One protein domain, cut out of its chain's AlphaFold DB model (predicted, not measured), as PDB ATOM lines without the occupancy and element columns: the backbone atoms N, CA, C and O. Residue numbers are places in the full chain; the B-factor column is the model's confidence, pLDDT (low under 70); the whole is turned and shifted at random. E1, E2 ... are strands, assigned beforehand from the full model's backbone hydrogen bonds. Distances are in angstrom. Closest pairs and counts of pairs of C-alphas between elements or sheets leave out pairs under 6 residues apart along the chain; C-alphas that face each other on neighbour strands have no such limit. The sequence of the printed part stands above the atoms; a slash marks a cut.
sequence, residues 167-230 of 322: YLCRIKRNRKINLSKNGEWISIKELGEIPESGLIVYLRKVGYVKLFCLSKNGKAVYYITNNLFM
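This is residues 167 to 230 of the 322 residues of the protein "Transposase IS4 family protein" of Methanotorris formicicus Mc-S-70 (UniProt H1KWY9). One strongly twisted five-strand sheet bends partway towards a barrel but stays open, residues 172 to 175 bridging its edges E1 and E2. Hairpin E4 and E5 reaches towards Asn 217, opposite the loop at Asn 182. The 64 printed residues, under half in E1 to E5, have no named helix: all strand, antiparallel, order E1 E5 E4 E3 E2, compact, radius of gyration of the C-alphas 11.0 A, spans 35 by 23 by 18 A.

Find C-alpha 167 at (146.847, 91.595, 127.959); E1 runs to 171, 12.0 A. Next come E2, 176 to 178, 7.1 A; E3, 199 to 203, 11.7 A; E4, 207 to 216, 27.0 A; E5, 219 to 225, 20.2 A, ending at (144.281, 90.595, 132.519).

Look for N and O within hydrogen-bond range: E1 and E5, N 169 and O 224, 3.0 A; E5 and E4, N 221 and O 214, 2.8 A; E4 and E3, N 203 and O 207, 2.8 A; E3 and E2, N 202 and O 178, 2.8 A. E2 to E5 form a meander, each strand the antiparallel neighbour of the one before.

The printed part has no cut. The E2 to E3 link is long; residue 181 is under 70 in pLDDT.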
ATOM      1  N   TYR A 167     147.179  90.172 127.947       98.75
ATOM      2  CA  TYR A 167     146.847  91.595 127.959       98.75
ATOM      3  C   TYR A 167     146.787  92.173 129.370       98.75
ATOM      4  O   TYR A 167     146.484  91.468 130.331       98.75
ATOM      5  N   LEU A 168     146.988  93.485 129.484       98.69
ATOM      6  CA  LEU A 168     146.597  94.269 130.655       98.69
ATOM      7  C   LEU A 168     145.885  95.543 130.196       98.69
ATOM      8  O   LEU A 168     146.486  96.407 129.564       98.69
ATOM      9  N   CYS A 169     144.608  95.704 130.537       98.06
ATOM     10  CA  CYS A 169     143.864  96.895 130.135       98.06
ATOM     11  C   CYS A 169     142.940  97.423 131.222       98.06
ATOM     12  O   CYS A 169     142.479  96.686 132.097       98.06
ATOM     13  N   ARG A 170     142.612  98.717 131.145       96.31
ATOM     14  CA  ARG A 170     141.553  99.286 131.988       96.31
ATOM     15  C   ARG A 170     140.196  98.718 131.586       96.31
ATOM     16  O   ARG A 170     139.941  98.464 130.412       96.31
ATOM     17  N   ILE A 171     139.284  98.616 132.545       95.62
ATOM     18  CA  ILE A 171     137.893  98.243 132.283       95.62
ATOM     19  C   ILE A 171     136.926  99.245 132.912       95.62
ATOM     20  O   ILE A 171     137.145  99.773 134.003       95.62
ATOM     21  N   LYS A 172     135.828  99.537 132.209       93.00
ATOM     22  CA  LYS A 172     134.789 100.429 132.736       93.00
ATOM     23  C   LYS A 172     134.014  99.735 133.857       93.00
ATOM     24  O   LYS A 172     133.557  98.606 133.703       93.00
ATOM     25  N   ARG A 173     133.764 100.466 134.944       93.56
ATOM     26  CA  ARG A 173     133.052  99.979 136.141       93.56
ATOM     27  C   ARG A 173     131.634  99.436 135.889       93.56
ATOM     28  O   ARG A 173     131.099  98.712 136.711       93.56
ATOM     29  N   ASN A 174     130.998  99.797 134.773       93.19
ATOM     30  CA  ASN A 174     129.664  99.312 134.399       93.19
ATOM     31  C   ASN A 174     129.693  97.993 133.605       93.19
ATOM     32  O   ASN A 174     128.637  97.510 133.196       93.19
ATOM     33  N   ARG A 175     130.874  97.416 133.339       93.38
ATOM     34  CA  ARG A 175     130.975  96.107 132.686       93.38
ATOM     35  C   ARG A 175     130.421  95.015 133.594       93.38
ATOM     36  O   ARG A 175     130.608  95.063 134.804       93.38
ATOM     37  N   LYS A 176     129.724  94.061 132.971       94.06
ATOM     38  CA  LYS A 176     129.071  92.935 133.639       94.06
ATOM     39  C   LYS A 176     130.032  91.759 133.772       94.06
ATOM     40  O   LYS A 176     130.622  91.331 132.776       94.06
ATOM     41  N   ILE A 177     130.144  91.256 134.990       94.62
ATOM     42  CA  ILE A 177     130.995  90.140 135.393       94.62
ATOM     43  C   ILE A 177     130.169  89.135 136.195       94.62
ATOM     44  O   ILE A 177     129.047  89.436 136.599       94.62
ATOM     45  N   ASN A 178     130.735  87.959 136.418       94.12
ATOM     46  CA  ASN A 178     130.172  86.941 137.285       94.12
ATOM     47  C   ASN A 178     131.275  86.357 138.180       94.12
ATOM     48  O   ASN A 178     132.396  86.157 137.711       94.12
ATOM     49  N   LEU A 179     130.973  86.103 139.452       89.25
ATOM     50  CA  LEU A 179     131.918  85.525 140.416       89.25
ATOM     51  C   LEU A 179     131.984  83.995 140.316       89.25
ATOM     52  O   LEU A 179     133.000  83.392 140.647       89.25
ATOM     53  N   SER A 180     130.926  83.361 139.813       79.94
ATOM     54  CA  SER A 180     130.873  81.920 139.571       79.94
ATOM     55  C   SER A 180     130.198  81.645 138.229       79.94
ATOM     56  O   SER A 180     129.467  82.475 137.705       79.94
ATOM     57  N   LYS A 181     130.431  80.485 137.609       67.31
ATOM     58  CA  LYS A 181     129.900  80.200 136.260       67.31
ATOM     59  C   LYS A 181     128.357  80.248 136.190       67.31
ATOM     60  O   LYS A 181     127.814  80.521 135.123       67.31
ATOM     61  N   ASN A 182     127.691  80.049 137.333       72.06
ATOM     62  CA  ASN A 182     126.234  80.028 137.504       72.06
ATOM     63  C   ASN A 182     125.702  81.195 138.363       72.06
ATOM     64  O   ASN A 182     124.546  81.168 138.771       72.06
ATOM     65  N   GLY A 183     126.539  82.184 138.692       78.31
ATOM     66  CA  GLY A 183     126.146  83.301 139.551       78.31
ATOM     67  C   GLY A 183     125.364  84.390 138.816       78.31
ATOM     68  O   GLY A 183     125.059  84.281 137.624       78.31
ATOM     69  N   GLU A 184     125.070  85.476 139.521       89.00
ATOM     70  CA  GLU A 184     124.395  86.641 138.954       89.00
ATOM     71  C   GLU A 184     125.356  87.559 138.173       89.00
ATOM     72  O   GLU A 184     126.530  87.726 138.508       89.00
ATOM     73  N   TRP A 185     124.838  88.207 137.123       92.44
ATOM     74  CA  TRP A 185     125.565  89.224 136.362       92.44
ATOM     75  C   TRP A 185     125.526  90.600 137.036       92.44
ATOM     76  O   TRP A 185     124.722  91.477 136.688       92.44
ATOM     77  N   ILE A 186     126.492  90.848 137.908       93.44
ATOM     78  CA  ILE A 186     126.689  92.151 138.552       93.44
ATOM     79  C   ILE A 186     127.622  93.046 137.730       93.44
ATOM     80  O   ILE A 186     128.397  92.574 136.891       93.44
ATOM     81  N   SER A 187     127.525  94.367 137.897       93.62
ATOM     82  CA  SER A 187     128.548  95.267 137.353       93.62
ATOM     83  C   SER A 187     129.734  95.409 138.302       93.62
ATOM     84  O   SER A 187     129.588  95.276 139.508       93.62
ATOM     85  N   ILE A 188     130.917  95.717 137.769       93.38
ATOM     86  CA  ILE A 188     132.143  95.863 138.577       93.38
ATOM     87  C   ILE A 188     131.982  96.898 139.704       93.38
ATOM     88  O   ILE A 188     132.522  96.704 140.781       93.38
ATOM     89  N   LYS A 189     131.218  97.980 139.493       91.56
ATOM     90  CA  LYS A 189     130.943  98.990 140.535       91.56
ATOM     91  C   LYS A 189     130.115  98.468 141.720       91.56
ATOM     92  O   LYS A 189     130.009  99.184 142.704       91.56
ATOM     93  N   GLU A 190     129.455  97.320 141.569       91.31
ATOM     94  CA  GLU A 190     128.661  96.669 142.620       91.31
ATOM     95  C   GLU A 190     129.518  95.694 143.437       91.31
ATOM     96  O   GLU A 190     129.059  95.194 144.458       91.31
ATOM     97  N   LEU A 191     130.760  95.423 143.009       89.88
ATOM     98  CA  LEU A 191     131.701  94.676 143.830       89.88
ATOM     99  C   LEU A 191     132.058  95.479 145.079       89.88
ATOM    100  O   LEU A 191     132.245  96.697 145.019       89.88
ATOM    101  N   GLY A 192     132.205  94.758 146.188       85.62
ATOM    102  CA  GLY A 192     132.864  95.270 147.380       85.62
ATOM    103  C   GLY A 192     134.372  95.426 147.172       85.62
ATOM    104  O   GLY A 192     134.868  95.626 146.061       85.62
ATOM    105  N   GLU A 193     135.114  95.326 148.268       89.38
ATOM    106  CA  GLU A 193     136.567  95.430 148.242       89.38
ATOM    107  C   GLU A 193     137.196  94.325 147.379       89.38
ATOM    108  O   GLU A 193     136.880  93.142 147.511       89.38
ATOM    109  N   ILE A 194     138.078  94.726 146.460       93.06
ATOM    110  CA  ILE A 194     138.854  93.802 145.630       93.06
ATOM    111  C   ILE A 194     140.198  93.596 146.333       93.06
ATOM    112  O   ILE A 194     140.902  94.590 146.528       93.06
ATOM    113  N   PRO A 195     140.575  92.349 146.677       94.69
ATOM    114  CA  PRO A 195     141.855  92.065 147.311       94.69
ATOM    115  C   PRO A 195     143.032  92.601 146.495       94.69
ATOM    116  O   PRO A 195     143.004  92.573 145.262       94.69
ATOM    117  N   GLU A 196     144.102  93.014 147.174       94.31
ATOM    118  CA  GLU A 196     145.341  93.466 146.526       94.31
ATOM    119  C   GLU A 196     145.916  92.390 145.588       94.31
ATOM    120  O   GLU A 196     146.361  92.682 144.480       94.31
ATOM    121  N   SER A 197     145.796  91.118 145.977       95.44
ATOM    122  CA  SER A 197     146.184  89.959 145.167       95.44
ATOM    123  C   SER A 197     145.379  89.790 143.869       95.44
ATOM    124  O   SER A 197     145.757  88.961 143.038       95.44
ATOM    125  N   GLY A 198     144.317  90.575 143.670       96.94
ATOM    126  CA  GLY A 198     143.398  90.526 142.540       96.94
ATOM    127  C   GLY A 198     142.287  89.487 142.715       96.94
ATOM    128  O   GLY A 198     142.417  88.511 143.447       96.94
ATOM    129  N   LEU A 199     141.181  89.684 141.998       96.75
ATOM    130  CA  LEU A 199     139.999  88.821 142.037       96.75
ATOM    131  C   LEU A 199     139.782  88.148 140.679       96.75
ATOM    132  O   LEU A 199     139.681  88.831 139.661       96.75
ATOM    133  N   ILE A 200     139.676  86.821 140.641       97.12
ATOM    134  CA  ILE A 200     139.330  86.107 139.404       97.12
ATOM    135  C   ILE A 200     137.819  86.187 139.193       97.12
ATOM    136  O   ILE A 200     137.038  85.800 140.059       97.12
ATOM    137  N   VAL A 201     137.409  86.683 138.028       95.69
ATOM    138  CA  VAL A 201     136.001  86.853 137.653       95.69
ATOM    139  C   VAL A 201     135.764  86.369 136.228       95.69
ATOM    140  O   VAL A 201     136.666  86.376 135.392       95.69
ATOM    141  N   TYR A 202     134.533  85.982 135.914       95.44
ATOM    142  CA  TYR A 202     134.124  85.668 134.551       95.44
ATOM    143  C   TYR A 202     133.568  86.921 133.861       95.44
ATOM    144  O   TYR A 202     132.510  87.442 134.220       95.44
ATOM    145  N   LEU A 203     134.272  87.422 132.849       94.81
ATOM    146  CA  LEU A 203     133.865  88.580 132.062       94.81
ATOM    147  C   LEU A 203     132.951  88.159 130.906       94.81
ATOM    148  O   LEU A 203     133.292  87.298 130.088       94.81
ATOM    149  N   ARG A 204     131.785  88.810 130.799       89.69
ATOM    150  CA  ARG A 204     130.736  88.441 129.838       89.69
ATOM    151  C   ARG A 204     131.269  88.330 128.411       89.69
ATOM    152  O   ARG A 204     131.760  89.304 127.848       89.69
ATOM    153  N   LYS A 205     131.064  87.158 127.796       88.94
ATOM    154  CA  LYS A 205     131.470  86.824 126.416       88.94
ATOM    155  C   LYS A 205     132.985  86.876 126.161       88.94
ATOM    156  O   LYS A 205     133.354  86.746 124.996       88.94
ATOM    157  N   VAL A 206     133.826  87.054 127.178       94.12
ATOM    158  CA  VAL A 206     135.292  87.031 127.060       94.12
ATOM    159  C   VAL A 206     135.816  85.733 127.664       94.12
ATOM    160  O   VAL A 206     136.272  84.884 126.911       94.12
ATOM    161  N   GLY A 207     135.638  85.529 128.970       94.00
ATOM    162  CA  GLY A 207     136.194  84.383 129.691       94.00
ATOM    163  C   GLY A 207     136.589  84.755 131.118       94.00
ATOM    164  O   GLY A 207     136.188  85.810 131.614       94.00
ATOM    165  N   TYR A 208     137.369  83.897 131.772       96.19
ATOM    166  CA  TYR A 208     137.967  84.223 133.064       96.19
ATOM    167  C   TYR A 208     139.054  85.282 132.899       96.19
ATOM    168  O   TYR A 208     139.874  85.208 131.990       96.19
ATOM    169  N   VAL A 209     139.048  86.265 133.790       97.56
ATOM    170  CA  VAL A 209     140.053  87.323 133.870       97.56
ATOM    171  C   VAL A 209     140.399  87.572 135.329       97.56
ATOM    172  O   VAL A 209     139.565  87.368 136.214       97.56
ATOM    173  N   LYS A 210     141.606  88.065 135.584       98.31
ATOM    174  CA  LYS A 210     141.983  88.590 136.892       98.31
ATOM    175  C   LYS A 210     141.748  90.093 136.925       98.31
ATOM    176  O   LYS A 210     142.228  90.817 136.054       98.31
ATOM    177  N   LEU A 211     140.965  90.540 137.900       98.06
ATOM    178  CA  LEU A 211     140.556  91.919 138.129       98.06
ATOM    179  C   LEU A 211     141.400  92.529 139.248       98.06
ATOM    180  O   LEU A 211     141.443  92.000 140.355       98.06
ATOM    181  N   PHE A 212     142.001  93.678 138.973       97.88
ATOM    182  CA  PHE A 212     142.683  94.510 139.960       97.88
ATOM    183  C   PHE A 212     141.950  95.840 140.125       97.88
ATOM    184  O   PHE A 212     141.346  96.359 139.178       97.88
ATOM    185  N   CYS A 213     142.044  96.417 141.319       96.00
ATOM    186  CA  CYS A 213     141.513  97.736 141.633       96.00
ATOM    187  C   CYS A 213     142.604  98.596 142.258       96.00
ATOM    188  O   CYS A 213     143.335  98.142 143.131       96.00
ATOM    189  N   LEU A 214     142.704  99.846 141.815       92.88
ATOM    190  CA  LEU A 214     143.547 100.861 142.437       92.88
ATOM    191  C   LEU A 214     142.707 102.091 142.764       92.88
ATOM    192  O   LEU A 214     141.807 102.453 142.003       92.88
ATOM    193  N   SER A 215     143.051 102.791 143.842       88.81
ATOM    194  CA  SER A 215     142.512 104.123 144.115       88.81
ATOM    195  C   SER A 215     143.372 105.187 143.431       88.81
ATOM    196  O   SER A 215     144.589 105.224 143.600       88.81
ATOM    197  N   LYS A 216     142.749 106.068 142.646       83.56
ATOM    198  CA  LYS A 216     143.389 107.247 142.048       83.56
ATOM    199  C   LYS A 216     142.558 108.482 142.370       83.56
ATOM    200  O   LYS A 216     141.432 108.604 141.892       83.56
ATOM    201  N   ASN A 217     143.111 109.405 143.158       86.25
ATOM    202  CA  ASN A 217     142.423 110.618 143.628       86.25
ATOM    203  C   ASN A 217     141.054 110.304 144.270       86.25
ATOM    204  O   ASN A 217     140.045 110.920 143.926       86.25
ATOM    205  N   GLY A 218     141.002 109.268 145.115       83.44
ATOM    206  CA  GLY A 218     139.770 108.807 145.767       83.44
ATOM    207  C   GLY A 218     138.779 108.082 144.849       83.44
ATOM    208  O   GLY A 218     137.659 107.799 145.263       83.44
ATOM    209  N   LYS A 219     139.148 107.782 143.595       87.81
ATOM    210  CA  LYS A 219     138.299 107.056 142.638       87.81
ATOM    211  C   LYS A 219     138.895 105.697 142.297       87.81
ATOM    212  O   LYS A 219     140.060 105.606 141.918       87.81
ATOM    213  N   ALA A 220     138.065 104.660 142.351       91.75
ATOM    214  CA  ALA A 220     138.437 103.316 141.928       91.75
ATOM    215  C   ALA A 220     138.701 103.252 140.412       91.75
ATOM    216  O   ALA A 220     137.878 103.687 139.596       91.75
ATOM    217  N   VAL A 221     139.846 102.682 140.040       94.38
ATOM    218  CA  VAL A 221     140.261 102.397 138.665       94.38
ATOM    219  C   VAL A 221     140.505 100.901 138.541       94.38
ATOM    220  O   VAL A 221     141.346 100.341 139.240       94.38
ATOM    221  N   TYR A 222     139.785 100.272 137.617       96.62
ATOM    222  CA  TYR A 222     139.775  98.824 137.447       96.62
ATOM    223  C   TYR A 222     140.620  98.400 136.248       96.62
ATOM    224  O   TYR A 222     140.546  99.022 135.181       96.62
ATOM    225  N   TYR A 223     141.372  97.318 136.415       98.00
ATOM    226  CA  TYR A 223     142.202  96.703 135.381       98.00
ATOM    227  C   TYR A 223     141.899  95.215 135.277       98.00
ATOM    228  O   TYR A 223     141.604  94.579 136.284       98.00
ATOM    229  N   ILE A 224     141.991  94.662 134.072       98.19
ATOM    230  CA  ILE A 224     141.845  93.227 133.831       98.19
ATOM    231  C   ILE A 224     143.032  92.673 133.049       98.19
ATOM    232  O   ILE A 224     143.601  93.361 132.199       98.19
ATOM    233  N   THR A 225     143.341  91.407 133.299       98.69
ATOM    234  CA  THR A 225     144.281  90.595 132.519       98.69
ATOM    235  C   THR A 225     143.726  89.186 132.315       98.69
ATOM    236  O   THR A 225     142.958  88.699 133.148       98.69
ATOM    237  N   ASN A 226     144.091  88.525 131.216       98.44
ATOM    238  CA  ASN A 226     143.882  87.083 131.043       98.44
ATOM    239  C   ASN A 226     144.988  86.235 131.704       98.44
ATOM    240  O   ASN A 226     144.836  85.018 131.781       98.44
ATOM    241  N   ASN A 227     146.053  86.834 132.256       98.44
ATOM    242  CA  ASN A 227     146.980  86.111 133.129       98.44
ATOM    243  C   ASN A 227     146.368  85.934 134.532       98.44
ATOM    244  O   ASN A 227     146.491  86.794 135.408       98.44
ATOM    245  N   LEU A 228     145.717  84.791 134.759       98.25
ATOM    246  CA  LEU A 228     145.064  84.468 136.035       98.25
ATOM    247  C   LEU A 228     146.042  84.299 137.208       98.25
ATOM    248  O   LEU A 228     145.637  84.375 138.368       98.25
ATOM    249  N   PHE A 229     147.328  84.120 136.914       98.06
ATOM    250  CA  PHE A 229     148.387  83.933 137.902       98.06
ATOM    251  C   PHE A 229     149.198  85.208 138.153       98.06
ATOM    252  O   PHE A 229     150.071  85.201 139.017       98.06
ATOM    253  N   MET A 230     148.883  86.313 137.462       98.50
ATOM    254  CA  MET A 230     149.570  87.595 137.633       98.50
ATOM    255  C   MET A 230     149.578  88.006 139.109       98.50
ATOM    256  O   MET A 230     148.522  88.102 139.742       98.50
TER     257      MET A 230